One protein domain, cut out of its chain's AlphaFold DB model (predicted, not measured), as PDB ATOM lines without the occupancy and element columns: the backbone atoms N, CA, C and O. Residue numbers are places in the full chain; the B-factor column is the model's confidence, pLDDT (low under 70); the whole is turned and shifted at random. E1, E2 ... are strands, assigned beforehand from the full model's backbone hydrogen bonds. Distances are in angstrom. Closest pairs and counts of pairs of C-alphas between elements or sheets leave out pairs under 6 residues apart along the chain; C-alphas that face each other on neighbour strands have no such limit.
ATOM      1  N   ALA A 342     -53.542 -25.087 -27.567       89.56
ATOM      2  CA  ALA A 342     -53.423 -24.681 -28.962       89.56
ATOM      3  C   ALA A 342     -54.779 -24.772 -29.681       89.56
ATOM      4  O   ALA A 342     -55.477 -25.778 -29.565       89.56
ATOM      5  N   THR A 343     -55.137 -23.744 -30.451       91.25
ATOM      6  CA  THR A 343     -56.299 -23.750 -31.356       91.25
ATOM      7  C   THR A 343     -55.823 -23.484 -32.778       91.25
ATOM      8  O   THR A 343     -55.163 -22.472 -33.017       91.25
ATOM      9  N   ASN A 344     -56.172 -24.367 -33.723       88.38
ATOM     10  CA  ASN A 344     -55.735 -24.299 -35.128       88.38
ATOM     11  C   ASN A 344     -54.204 -24.256 -35.302       88.38
ATOM     12  O   ASN A 344     -53.681 -23.616 -36.219       88.38
ATOM     13  N   LEU A 345     -53.485 -24.913 -34.389       87.56
ATOM     14  CA  LEU A 345     -52.036 -25.073 -34.415       87.56
ATOM     15  C   LEU A 345     -51.700 -26.548 -34.236       87.56
ATOM     16  O   LEU A 345     -52.371 -27.254 -33.483       87.56
ATOM     17  N   TYR A 346     -50.632 -26.981 -34.887       85.38
ATOM     18  CA  TYR A 346     -50.100 -28.330 -34.790       85.38
ATOM     19  C   TYR A 346     -48.670 -28.280 -34.252       85.38
ATOM     20  O   TYR A 346     -47.865 -27.481 -34.720       85.38
ATOM     21  N   LEU A 347     -48.353 -29.087 -33.239       86.19
ATOM     22  CA  LEU A 347     -47.009 -29.142 -32.669       86.19
ATOM     23  C   LEU A 347     -46.180 -30.188 -33.417       86.19
ATOM     24  O   LEU A 347     -46.475 -31.378 -33.337       86.19
ATOM     25  N   GLU A 348     -45.120 -29.748 -34.086       83.81
ATOM     26  CA  GLU A 348     -44.181 -30.614 -34.803       83.81
ATOM     27  C   GLU A 348     -42.748 -30.148 -34.521       83.81
ATOM     28  O   GLU A 348     -42.473 -28.949 -34.511       83.81
ATOM     29  N   ASP A 349     -41.844 -31.079 -34.203       83.75
ATOM     30  CA  ASP A 349     -40.421 -30.810 -33.926       83.75
ATOM     31  C   ASP A 349     -40.145 -29.653 -32.941       83.75
ATOM     32  O   ASP A 349     -39.145 -28.936 -33.022       83.75
ATOM     33  N   GLY A 350     -41.038 -29.469 -31.962       83.38
ATOM     34  CA  GLY A 350     -40.917 -28.424 -30.942       83.38
ATOM     35  C   GLY A 350     -41.295 -27.017 -31.416       83.38
ATOM     36  O   GLY A 350     -40.984 -26.051 -30.716       83.38
ATOM     37  N   ALA A 351     -41.970 -26.886 -32.560       85.75
ATOM     38  CA  ALA A 351     -42.549 -25.645 -33.065       85.75
ATOM     39  C   ALA A 351     -44.062 -25.794 -33.295       85.75
ATOM     40  O   ALA A 351     -44.538 -26.823 -33.769       85.75
ATOM     41  N   LEU A 352     -44.829 -24.751 -32.965       89.00
ATOM     42  CA  LEU A 352     -46.244 -24.681 -33.334       89.00
ATOM     43  C   LEU A 352     -46.375 -24.194 -34.778       89.00
ATOM     44  O   LEU A 352     -45.932 -23.094 -35.115       89.00
ATOM     45  N   LEU A 353     -47.010 -25.012 -35.608       87.31
ATOM     46  CA  LEU A 353     -47.309 -24.752 -37.007       87.31
ATOM     47  C   LEU A 353     -48.764 -24.320 -37.164       87.31
ATOM     48  O   LEU A 353     -49.678 -24.978 -36.672       87.31
ATOM     49  N   GLY A 354     -48.986 -23.228 -37.886       86.81
ATOM     50  CA  GLY A 354     -50.307 -22.799 -38.323       86.81
ATOM     51  C   GLY A 354     -50.331 -21.334 -38.768       86.81
ATOM     52  O   GLY A 354     -49.270 -20.718 -38.904       86.81
ATOM     53  N   PRO A 355     -51.523 -20.761 -39.008       88.75
ATOM     54  CA  PRO A 355     -52.832 -21.373 -38.779       88.75
ATOM     55  C   PRO A 355     -53.105 -22.564 -39.705       88.75
ATOM     56  O   PRO A 355     -52.901 -22.467 -40.912       88.75
ATOM     57  N   VAL A 356     -53.578 -23.680 -39.157       85.62
ATOM     58  CA  VAL A 356     -53.911 -24.902 -39.910       85.62
ATOM     59  C   VAL A 356     -55.323 -25.366 -39.557       85.62
ATOM     60  O   VAL A 356     -55.788 -25.153 -38.436       85.62
ATOM     61  N   ALA A 391     -57.193 -17.674 -38.574       85.62
ATOM     62  CA  ALA A 391     -56.664 -17.378 -37.250       85.62
ATOM     63  C   ALA A 391     -56.314 -18.650 -36.471       85.62
ATOM     64  O   ALA A 391     -56.955 -19.695 -36.605       85.62
ATOM     65  N   ALA A 392     -55.314 -18.510 -35.614       89.06
ATOM     66  CA  ALA A 392     -54.863 -19.502 -34.660       89.06
ATOM     67  C   ALA A 392     -54.500 -18.795 -33.356       89.06
ATOM     68  O   ALA A 392     -54.176 -17.606 -33.380       89.06
ATOM     69  N   SER A 393     -54.565 -19.512 -32.238       90.62
ATOM     70  CA  SER A 393     -54.194 -18.966 -30.933       90.62
ATOM     71  C   SER A 393     -53.523 -20.009 -30.058       90.62
ATOM     72  O   SER A 393     -53.799 -21.212 -30.159       90.62
ATOM     73  N   TYR A 394     -52.637 -19.539 -29.186       91.19
ATOM     74  CA  TYR A 394     -51.967 -20.386 -28.209       91.19
ATOM     75  C   TYR A 394     -51.957 -19.744 -26.822       91.19
ATOM     76  O   TYR A 394     -51.544 -18.597 -26.660       91.19
ATOM     77  N   ASP A 395     -52.379 -20.512 -25.818       89.94
ATOM     78  CA  ASP A 395     -52.464 -20.091 -24.423       89.94
ATOM     79  C   ASP A 395     -51.626 -20.974 -23.498       89.94
ATOM     80  O   ASP A 395     -51.920 -22.155 -23.335       89.94
ATOM     81  N   GLU A 396     -50.650 -20.396 -22.799       91.00
ATOM     82  CA  GLU A 396     -49.825 -21.120 -21.820       91.00
ATOM     83  C   GLU A 396     -49.753 -20.391 -20.490       91.00
ATOM     84  O   GLU A 396     -49.613 -19.170 -20.459       91.00
ATOM     85  N   THR A 397     -49.828 -21.145 -19.393       90.31
ATOM     86  CA  THR A 397     -49.707 -20.616 -18.031       90.31
ATOM     87  C   THR A 397     -48.409 -21.091 -17.391       90.31
ATOM     88  O   THR A 397     -48.142 -22.288 -17.340       90.31
ATOM     89  N   PHE A 398     -47.639 -20.150 -16.854       87.38
ATOM     90  CA  PHE A 398     -46.425 -20.383 -16.082       87.38
ATOM     91  C   PHE A 398     -46.685 -20.043 -14.616       87.38
ATOM     92  O   PHE A 398     -47.067 -18.911 -14.309       87.38
ATOM     93  N   ASP A 399     -46.476 -21.013 -13.726       85.38
ATOM     94  CA  ASP A 399     -46.577 -20.837 -12.277       85.38
ATOM     95  C   ASP A 399     -45.183 -20.765 -11.648       85.38
ATOM     96  O   ASP A 399     -44.360 -21.665 -11.817       85.38
ATOM     97  N   TYR A 400     -44.917 -19.680 -10.928       81.25
ATOM     98  CA  TYR A 400     -43.656 -19.426 -10.236       81.25
ATOM     99  C   TYR A 400     -43.670 -19.902  -8.776       81.25
ATOM    100  O   TYR A 400     -42.688 -19.699  -8.058       81.25
ATOM    101  N   GLY A 401     -44.774 -20.498  -8.306       81.81
ATOM    102  CA  GLY A 401     -44.927 -21.120  -6.985       81.81
ATOM    103  C   GLY A 401     -44.902 -20.150  -5.799       81.81
ATOM    104  O   GLY A 401     -45.166 -20.544  -4.666       81.81
ATOM    105  N   THR A 402     -44.584 -18.878  -6.035       81.50
ATOM    106  CA  THR A 402     -44.497 -17.823  -5.025       81.50
ATOM    107  C   THR A 402     -44.894 -16.487  -5.631       81.50
ATOM    108  O   THR A 402     -44.644 -16.230  -6.809       81.50
ATOM    109  N   ALA A 403     -45.502 -15.610  -4.829       81.06
ATOM    110  CA  ALA A 403     -45.788 -14.252  -5.268       81.06
ATOM    111  C   ALA A 403     -44.466 -13.511  -5.509       81.06
ATOM    112  O   ALA A 403     -43.724 -13.221  -4.565       81.06
ATOM    113  N   LEU A 404     -44.167 -13.190  -6.769       77.31
ATOM    114  CA  LEU A 404     -43.001 -12.374  -7.093       77.31
ATOM    115  C   LEU A 404     -43.184 -10.963  -6.506       77.31
ATOM    116  O   LEU A 404     -44.310 -10.573  -6.220       77.31
ATOM    117  N   PRO A 405     -42.122 -10.184  -6.250       70.19
ATOM    118  CA  PRO A 405     -42.209  -8.740  -6.028       70.19
ATOM    119  C   PRO A 405     -42.492  -8.006  -7.359       70.19
ATOM    120  O   PRO A 405     -42.587  -8.665  -8.394       70.19
ATOM    121  N   PRO A 406     -42.610  -6.660  -7.394       69.50
ATOM    122  CA  PRO A 406     -42.645  -5.956  -8.667       69.50
ATOM    123  C   PRO A 406     -41.458  -6.291  -9.577       69.50
ATOM    124  O   PRO A 406     -40.318  -6.110  -9.162       69.50
ATOM    125  N   THR A 407     -41.708  -6.809 -10.783       72.00
ATOM    126  CA  THR A 407     -40.689  -7.393 -11.664       72.00
ATOM    127  C   THR A 407     -40.917  -7.063 -13.127       72.00
ATOM    128  O   THR A 407     -42.048  -6.946 -13.576       72.00
ATOM    129  N   ILE A 408     -39.836  -6.991 -13.896       73.94
ATOM    130  CA  ILE A 408     -39.926  -6.886 -15.347       73.94
ATOM    131  C   ILE A 408     -40.117  -8.262 -15.980       73.94
ATOM    132  O   ILE A 408     -39.353  -9.175 -15.679       73.94
ATOM    133  N   VAL A 409     -41.101  -8.402 -16.875       77.62
ATOM    134  CA  VAL A 409     -41.259  -9.599 -17.721       77.62
ATOM    135  C   VAL A 409     -40.976  -9.238 -19.175       77.62
ATOM    136  O   VAL A 409     -41.397  -8.195 -19.666       77.62
ATOM    137  N   THR A 410     -40.231 -10.092 -19.871       78.56
ATOM    138  CA  THR A 410     -39.974  -9.978 -21.311       78.56
ATOM    139  C   THR A 410     -40.353 -11.292 -21.974       78.56
ATOM    140  O   THR A 410     -39.942 -12.354 -21.514       78.56
ATOM    141  N   VAL A 411     -41.137 -11.216 -23.048       83.12
ATOM    142  CA  VAL A 411     -41.530 -12.378 -23.849       83.12
ATOM    143  C   VAL A 411     -41.007 -12.185 -25.261       83.12
ATOM    144  O   VAL A 411     -41.313 -11.193 -25.917       83.12
ATOM    145  N   THR A 412     -40.233 -13.153 -25.733       82.06
ATOM    146  CA  THR A 412     -39.726 -13.177 -27.104       82.06
ATOM    147  C   THR A 412     -40.520 -14.207 -27.899       82.06
ATOM    148  O   THR A 412     -40.518 -15.392 -27.569       82.06
ATOM    149  N   LEU A 413     -41.217 -13.757 -28.944       84.19
ATOM    150  CA  LEU A 413     -41.865 -14.637 -29.915       84.19
ATOM    151  C   LEU A 413     -40.929 -14.831 -31.110       84.19
ATOM    152  O   LEU A 413     -40.670 -13.888 -31.849       84.19
ATOM    153  N   GLY A 414     -40.442 -16.056 -31.296       82.81
ATOM    154  CA  GLY A 414     -39.848 -16.472 -32.562       82.81
ATOM    155  C   GLY A 414     -40.950 -16.973 -33.490       82.81
ATOM    156  O   GLY A 414     -41.692 -17.871 -33.103       82.81
ATOM    157  N   ALA A 415     -41.068 -16.391 -34.681       85.00
ATOM    158  CA  ALA A 415     -41.997 -16.841 -35.711       85.00
ATOM    159  C   ALA A 415     -41.332 -16.751 -37.088       85.00
ATOM    160  O   ALA A 415     -40.539 -15.844 -37.351       85.00
ATOM    161  N   THR A 416     -41.670 -17.685 -37.972       85.06
ATOM    162  CA  THR A 416     -41.219 -17.703 -39.364       85.06
ATOM    163  C   THR A 416     -42.433 -17.920 -40.252       85.06
ATOM    164  O   THR A 416     -43.188 -18.867 -40.051       85.06
ATOM    165  N   VAL A 417     -42.645 -17.026 -41.219       84.75
ATOM    166  CA  VAL A 417     -43.763 -17.137 -42.163       84.75
ATOM    167  C   VAL A 417     -43.332 -18.040 -43.313       84.75
ATOM    168  O   VAL A 417     -42.443 -17.679 -44.078       84.75
ATOM    169  N   VAL A 418     -43.955 -19.215 -43.417       81.75
ATOM    170  CA  VAL A 418     -43.678 -20.202 -44.477       81.75
ATOM    171  C   VAL A 418     -44.446 -19.870 -45.762       81.75
ATOM    172  O   VAL A 418     -43.922 -20.047 -46.857       81.75
ATOM    173  N   ALA A 419     -45.669 -19.344 -45.639       78.88
ATOM    174  CA  ALA A 419     -46.496 -18.923 -46.764       78.88
ATOM    175  C   ALA A 419     -47.471 -17.804 -46.369       78.88
ATOM    176  O   ALA A 419     -47.915 -17.723 -45.224       78.88
ATOM    177  N   GLY A 420     -47.833 -16.957 -47.337       79.38
ATOM    178  CA  GLY A 420     -48.808 -15.883 -47.150       79.38
ATOM    179  C   GLY A 420     -48.296 -14.712 -46.305       79.38
ATOM    180  O   GLY A 420     -47.107 -14.394 -46.287       79.38
ATOM    181  N   GLN A 421     -49.223 -14.022 -45.643       79.50
ATOM    182  CA  GLN A 421     -48.942 -12.933 -44.708       79.50
ATOM    183  C   GLN A 421     -49.636 -13.248 -43.387       79.50
ATOM    184  O   GLN A 421     -50.860 -13.346 -43.340       79.50
ATOM    185  N   VAL A 422     -48.855 -13.397 -42.319       82.06
ATOM    186  CA  VAL A 422     -49.361 -13.714 -40.980       82.06
ATOM    187  C   VAL A 422     -48.865 -12.649 -40.011       82.06
ATOM    188  O   VAL A 422     -47.673 -12.347 -39.965       82.06
ATOM    189  N   THR A 423     -49.783 -12.063 -39.245       82.38
ATOM    190  CA  THR A 423     -49.440 -11.133 -38.162       82.38
ATOM    191  C   THR A 423     -49.514 -11.877 -36.842       82.38
ATOM    192  O   THR A 423     -50.572 -12.386 -36.488       82.38
ATOM    193  N   SER A 424     -48.408 -11.914 -36.104       82.81
ATOM    194  CA  SER A 424     -48.367 -12.510 -34.769       82.81
ATOM    195  C   SER A 424     -48.354 -11.425 -33.699       82.81
ATOM    196  O   SER A 424     -47.673 -10.404 -33.835       82.81
ATOM    197  N   SER A 425     -49.088 -11.652 -32.615       83.31
ATOM    198  CA  SER A 425     -49.083 -10.787 -31.436       83.31
ATOM    199  C   SER A 425     -48.858 -11.620 -30.180       83.31
ATOM    200  O   SER A 425     -48.801 -12.838 -30.243       83.31
ATOM    201  N   CYS A 426     -48.617 -10.975 -29.046       84.12
ATOM    202  CA  CYS A 426     -48.483 -11.676 -27.781       84.12
ATOM    203  C   CYS A 426     -49.015 -10.773 -26.676       84.12
ATOM    204  O   CYS A 426     -48.510  -9.664 -26.495       84.12
ATOM    205  N   GLN A 427     -50.001 -11.258 -25.933       87.50
ATOM    206  CA  GLN A 427     -50.578 -10.600 -24.773       87.50
ATOM    207  C   GLN A 427     -50.210 -11.361 -23.505       87.50
ATOM    208  O   GLN A 427     -50.302 -12.587 -23.428       87.50
ATOM    209  N   ILE A 428     -49.775 -10.604 -22.502       88.69
ATOM    210  CA  ILE A 428     -49.444 -11.128 -21.182       88.69
ATOM    211  C   ILE A 428     -50.617 -10.845 -20.249       88.69
ATOM    212  O   ILE A 428     -51.133  -9.723 -20.195       88.69
ATOM    213  N   TYR A 429     -51.003 -11.868 -19.501       88.75
ATOM    214  CA  TYR A 429     -51.966 -11.805 -18.418       88.75
ATOM    215  C   TYR A 429     -51.307 -12.274 -17.127       88.75
ATOM    216  O   TYR A 429     -50.442 -13.152 -17.132       88.75
ATOM    217  N   THR A 430     -51.724 -11.699 -16.010       88.50
ATOM    218  CA  THR A 430     -51.165 -11.999 -14.689       88.50
ATOM    219  C   THR A 430     -52.284 -12.146 -13.660       88.50
ATOM    220  O   THR A 430     -53.369 -11.586 -13.849       88.50
ATOM    221  N   LYS A 431     -52.065 -12.945 -12.613       86.75
ATOM    222  CA  LYS A 431     -52.970 -13.062 -11.460       86.75
ATOM    223  C   LYS A 431     -52.200 -13.479 -10.203       86.75
ATOM    224  O   LYS A 431     -51.213 -14.206 -10.319       86.75
ATOM    225  N   LEU A 432     -52.668 -13.048  -9.024       84.88
ATOM    226  CA  LEU A 432     -52.029 -13.322  -7.727       84.88
ATOM    227  C   LEU A 432     -52.443 -14.668  -7.128       84.88
ATOM    228  O   LEU A 432     -51.604 -15.401  -6.626       84.88
ATOM    229  N   ASN A 433     -53.716 -15.022  -7.171       82.12
ATOM    230  CA  ASN A 433     -54.198 -16.288  -6.634       82.12
ATOM    231  C   ASN A 433     -54.842 -17.126  -7.736       82.12
ATOM    232  O   ASN A 433     -55.299 -16.612  -8.756       82.12
ATOM    233  N   SER A 434     -54.909 -18.441  -7.531       79.75
ATOM    234  CA  SER A 434     -55.516 -19.365  -8.495       79.75
ATOM    235  C   SER A 434     -56.974 -19.007  -8.818       79.75
ATOM    236  O   SER A 434     -57.377 -19.158  -9.974       79.75
ATOM    237  N   ALA A 435     -57.706 -18.479  -7.830       84.06
ATOM    238  CA  ALA A 435     -59.095 -18.035  -7.929       84.06
ATOM    239  C   ALA A 435     -59.279 -16.613  -8.498       84.06
ATOM    240  O   ALA A 435     -60.411 -16.226  -8.788       84.06
ATOM    241  N   ASP A 436     -58.205 -15.837  -8.662       87.19
ATOM    242  CA  ASP A 436     -58.303 -14.463  -9.157       87.19
ATOM    243  C   ASP A 436     -58.586 -14.433 -10.665       87.19
ATOM    244  O   ASP A 436     -58.148 -15.299 -11.435       87.19
ATOM    245  N   ALA A 437     -59.289 -13.387 -11.101       87.69
ATOM    246  CA  ALA A 437     -59.454 -13.097 -12.518       87.69
ATOM    247  C   ALA A 437     -58.115 -12.673 -13.148       87.69
ATOM    248  O   ALA A 437     -57.298 -11.987 -12.531       87.69
ATOM    249  N   TRP A 438     -57.904 -13.057 -14.409       87.25
ATOM    250  CA  TRP A 438     -56.733 -12.636 -15.175       87.25
ATOM    251  C   TRP A 438     -56.752 -11.125 -15.423       87.25
ATOM    252  O   TRP A 438     -57.738 -10.581 -15.914       87.25
ATOM    253  N   THR A 439     -55.632 -10.465 -15.136       86.94
ATOM    254  CA  THR A 439     -55.428  -9.038 -15.396       86.94
ATOM    255  C   THR A 439     -54.478  -8.851 -16.574       86.94
ATOM    256  O   THR A 439     -53.391  -9.430 -16.603       86.94
ATOM    257  N   THR A 440     -54.884  -8.038 -17.545       83.06
ATOM    258  CA  THR A 440     -54.083  -7.693 -18.725       83.06
ATOM    259  C   THR A 440     -52.908  -6.792 -18.339       83.06
ATOM    260  O   THR A 440     -53.119  -5.724 -17.766       83.06
ATOM    261  N   ALA A 441     -51.679  -7.180 -18.688       72.75
ATOM    262  CA  ALA A 441     -50.529  -6.274 -18.636       72.75
ATOM    263  C   ALA A 441     -50.588  -5.287 -19.822       72.75
ATOM    264  O   ALA A 441     -50.935  -5.680 -20.942       72.75
ATOM    265  N   CYS A 442     -50.318  -4.000 -19.595       46.53
ATOM    266  CA  CYS A 442     -50.543  -2.959 -20.599       46.53
ATOM    267  C   CYS A 442     -49.454  -3.000 -21.689       46.53
ATOM    268  O   CYS A 442     -48.331  -2.557 -21.496       46.53
ATOM    269  N   LEU A 443     -49.778  -3.505 -22.883       43.47
ATOM    270  CA  LEU A 443     -48.803  -3.605 -23.973       43.47
ATOM    271  C   LEU A 443     -48.508  -2.237 -24.617       43.47
ATOM    272  O   LEU A 443     -49.355  -1.682 -25.322       43.47
ATOM    273  N   ARG A 444     -47.273  -1.732 -24.496       35.47
ATOM    274  CA  ARG A 444     -46.720  -0.727 -25.428       35.47
ATOM    275  C   ARG A 444     -45.812  -1.421 -26.454       35.47
ATOM    276  O   ARG A 444     -44.945  -2.209 -26.100       35.47
ATOM    277  N   ARG A 445     -46.089  -1.190 -27.744       31.03
ATOM    278  CA  ARG A 445     -45.529  -1.912 -28.908       31.03
ATOM    279  C   ARG A 445     -44.001  -1.820 -29.046       31.03
ATOM    280  O   ARG A 445     -43.443  -0.741 -28.905       31.03
ATOM    281  N   ARG A 446     -43.458  -2.937 -29.562       31.22
ATOM    282  CA  ARG A 446     -42.137  -3.180 -30.183       31.22
ATOM    283  C   ARG A 446     -40.955  -2.910 -29.250       31.22
ATOM    284  O   ARG A 446     -40.547  -1.777 -29.063       31.22
ATOM    285  N   ASP A 447     -40.425  -4.008 -28.714       42.16
ATOM    286  CA  ASP A 447     -39.282  -4.084 -27.802       42.16
ATOM    287  C   ASP A 447     -39.474  -3.327 -26.496       42.16
ATOM    288  O   ASP A 447     -38.929  -2.236 -26.339       42.16
ATOM    289  N   GLN A 448     -40.199  -3.888 -25.515       41.12
ATOM    290  CA  GLN A 448     -40.111  -3.294 -24.184       41.12
ATOM    291  C   GLN A 448     -40.477  -4.155 -22.977       41.12
ATOM    292  O   GLN A 448     -41.345  -5.022 -22.989       41.12
ATOM    293  N   ARG A 449     -39.711  -3.824 -21.938       39.41
ATOM    294  CA  ARG A 449     -39.641  -4.280 -20.557       39.41
ATOM    295  C   ARG A 449     -40.680  -3.517 -19.728       39.41
ATOM    296  O   ARG A 449     -40.706  -2.292 -19.810       39.41
ATOM    297  N   GLU A 450     -41.476  -4.197 -18.902       37.53
ATOM    298  CA  GLU A 450     -42.502  -3.553 -18.066       37.53
ATOM    299  C   GLU A 450     -42.426  -3.998 -16.596       37.53
ATOM    300  O   GLU A 450     -42.455  -5.192 -16.333       37.53
ATOM    301  N   LEU A 451     -42.330  -3.054 -15.649       31.97
ATOM    302  CA  LEU A 451     -42.309  -3.276 -14.190       31.97
ATOM    303  C   LEU A 451     -43.706  -3.697 -13.684       31.97
ATOM    304  O   LEU A 451     -44.576  -2.860 -13.460       31.97
ATOM    305  N   LEU A 452     -43.918  -4.993 -13.472       40.16
ATOM    306  CA  LEU A 452     -45.176  -5.605 -13.031       40.16
ATOM    307  C   LEU A 452     -45.179  -5.863 -11.528       40.16
ATOM    308  O   LEU A 452     -44.435  -6.719 -11.067       40.16
ATOM    309  N   GLN A 453     -46.031  -5.178 -10.760       35.03
ATOM    310  CA  GLN A 453     -46.164  -5.401  -9.315       35.03
ATOM    311  C   GLN A 453     -46.713  -6.793  -8.958       35.03
ATOM    312  O   GLN A 453     -47.716  -7.233  -9.507       35.03
ATOM    313  N   ARG A 454     -46.009  -7.431  -8.015       34.00
ATOM    314  CA  ARG A 454     -46.181  -8.744  -7.378       34.00
ATOM    315  C   ARG A 454     -47.103  -9.802  -8.015       34.00
ATOM    316  O   ARG A 454     -48.315  -9.674  -7.902       34.00
ATOM    317  N   GLN A 455     -46.559 -10.890  -8.587       42.59
ATOM    318  CA  GLN A 455     -47.356 -11.932  -9.277       42.59
ATOM    319  C   GLN A 455     -46.718 -13.348  -9.209       42.59
ATOM    320  O   GLN A 455     -45.531 -13.469  -9.479       42.59
ATOM    321  N   PRO A 456     -47.463 -14.423  -8.902       34.75
ATOM    322  CA  PRO A 456     -47.039 -15.823  -8.971       34.75
ATOM    323  C   PRO A 456     -47.365 -16.536 -10.284       34.75
ATOM    324  O   PRO A 456     -46.748 -17.561 -10.543       34.75
ATOM    325  N   GLN A 457     -48.288 -16.048 -11.122       31.70
ATOM    326  CA  GLN A 457     -48.641 -16.740 -12.368       31.70
ATOM    327  C   GLN A 457     -48.702 -15.794 -13.570       31.70
ATOM    328  O   GLN A 457     -49.227 -14.681 -13.486       31.70
ATOM    329  N   LEU A 458     -48.180 -16.261 -14.705       37.19
ATOM    330  CA  LEU A 458     -48.136 -15.541 -15.975       37.19
ATOM    331  C   LEU A 458     -48.804 -16.383 -17.059       37.19
ATOM    332  O   LEU A 458     -48.359 -17.497 -17.317       37.19
ATOM    333  N   ARG A 459     -49.843 -15.861 -17.715       39.19
ATOM    334  CA  ARG A 459     -50.428 -16.478 -18.909       39.19
ATOM    335  C   ARG A 459     -50.041 -15.688 -20.143       39.19
ATOM    336  O   ARG A 459     -50.152 -14.463 -20.177       39.19
ATOM    337  N   ARG A 460     -49.588 -16.403 -21.160       35.84
ATOM    338  CA  ARG A 460     -49.260 -15.867 -22.473       35.84
ATOM    339  C   ARG A 460     -50.355 -16.289 -23.445       35.84
ATOM    340  O   ARG A 460     -50.558 -17.487 -23.593       35.84
ATOM    341  N   HIS A 461     -50.996 -15.324 -24.093       48.41
ATOM    342  CA  HIS A 461     -51.870 -15.539 -25.245       48.41
ATOM    343  C   HIS A 461     -51.134 -15.043 -26.490       48.41
ATOM    344  O   HIS A 461     -50.757 -13.868 -26.542       48.41
ATOM    345  N   VAL A 462     -50.853 -15.929 -27.439       44.72
ATOM    346  CA  VAL A 462     -50.219 -15.613 -28.733       44.72
ATOM    347  C   VAL A 462     -51.270 -15.621 -29.823       44.72
ATOM    348  O   VAL A 462     -52.001 -16.637 -29.879       44.72
TER     349      VAL A 462
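What this domain is: This is residues 342 to 356 and 391 to 462 of the 462 residues of an uncharacterized protein of Rhizobacter sp. SG490 (UniProt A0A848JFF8). In little regular structure, a small sheet, E3-E7-E5, has hairpin E1-E2 beyond one end of its strands and pair E4-E6 apart from it. The loop of residues 410 to 426 reaches to one end of the longest axis. The printed part has 87 residues, no named helix and seven strands, E1 to E7, with 29 residues: all strand, each sheet antiparallel. It spans 42 by 26 by 22 A and is only just loose, close to compact, with radius of gyration of the C-alphas 14.6 A.

How they stand to each other: Start at E1, residues 346 to 348, in a hairpin with E2, residues 351 to 353; N 346 and O 353 are within hydrogen-bond range, 2.8 A. Inner strand E7, residues 457 to 461, is antiparallel to E3, residues 393 to 399 (N 398 and O 458, 2.8 A), and E5, residues 427 to 431 (N 429 and O 459, 2.8 A). E4, residues 407 to 409, pairs with E6, residues 450 to 452 (N 407 and O 452, 2.7 A).

Where its parts are: Find E1's start, C-alpha 346, at (-50.100, -28.330, -34.790). E3 runs 20.2 A; E7 ends at C-alpha 461, (-51.870, -15.539, -25.245).

The domain as a whole: Residues 357 to 390 are not printed; C-alphas 356 and 391 are 8.4 A apart. Links E4 to E5 and E5 to E6 are long. Residues 406 and 442 to 462 have pLDDT under 70.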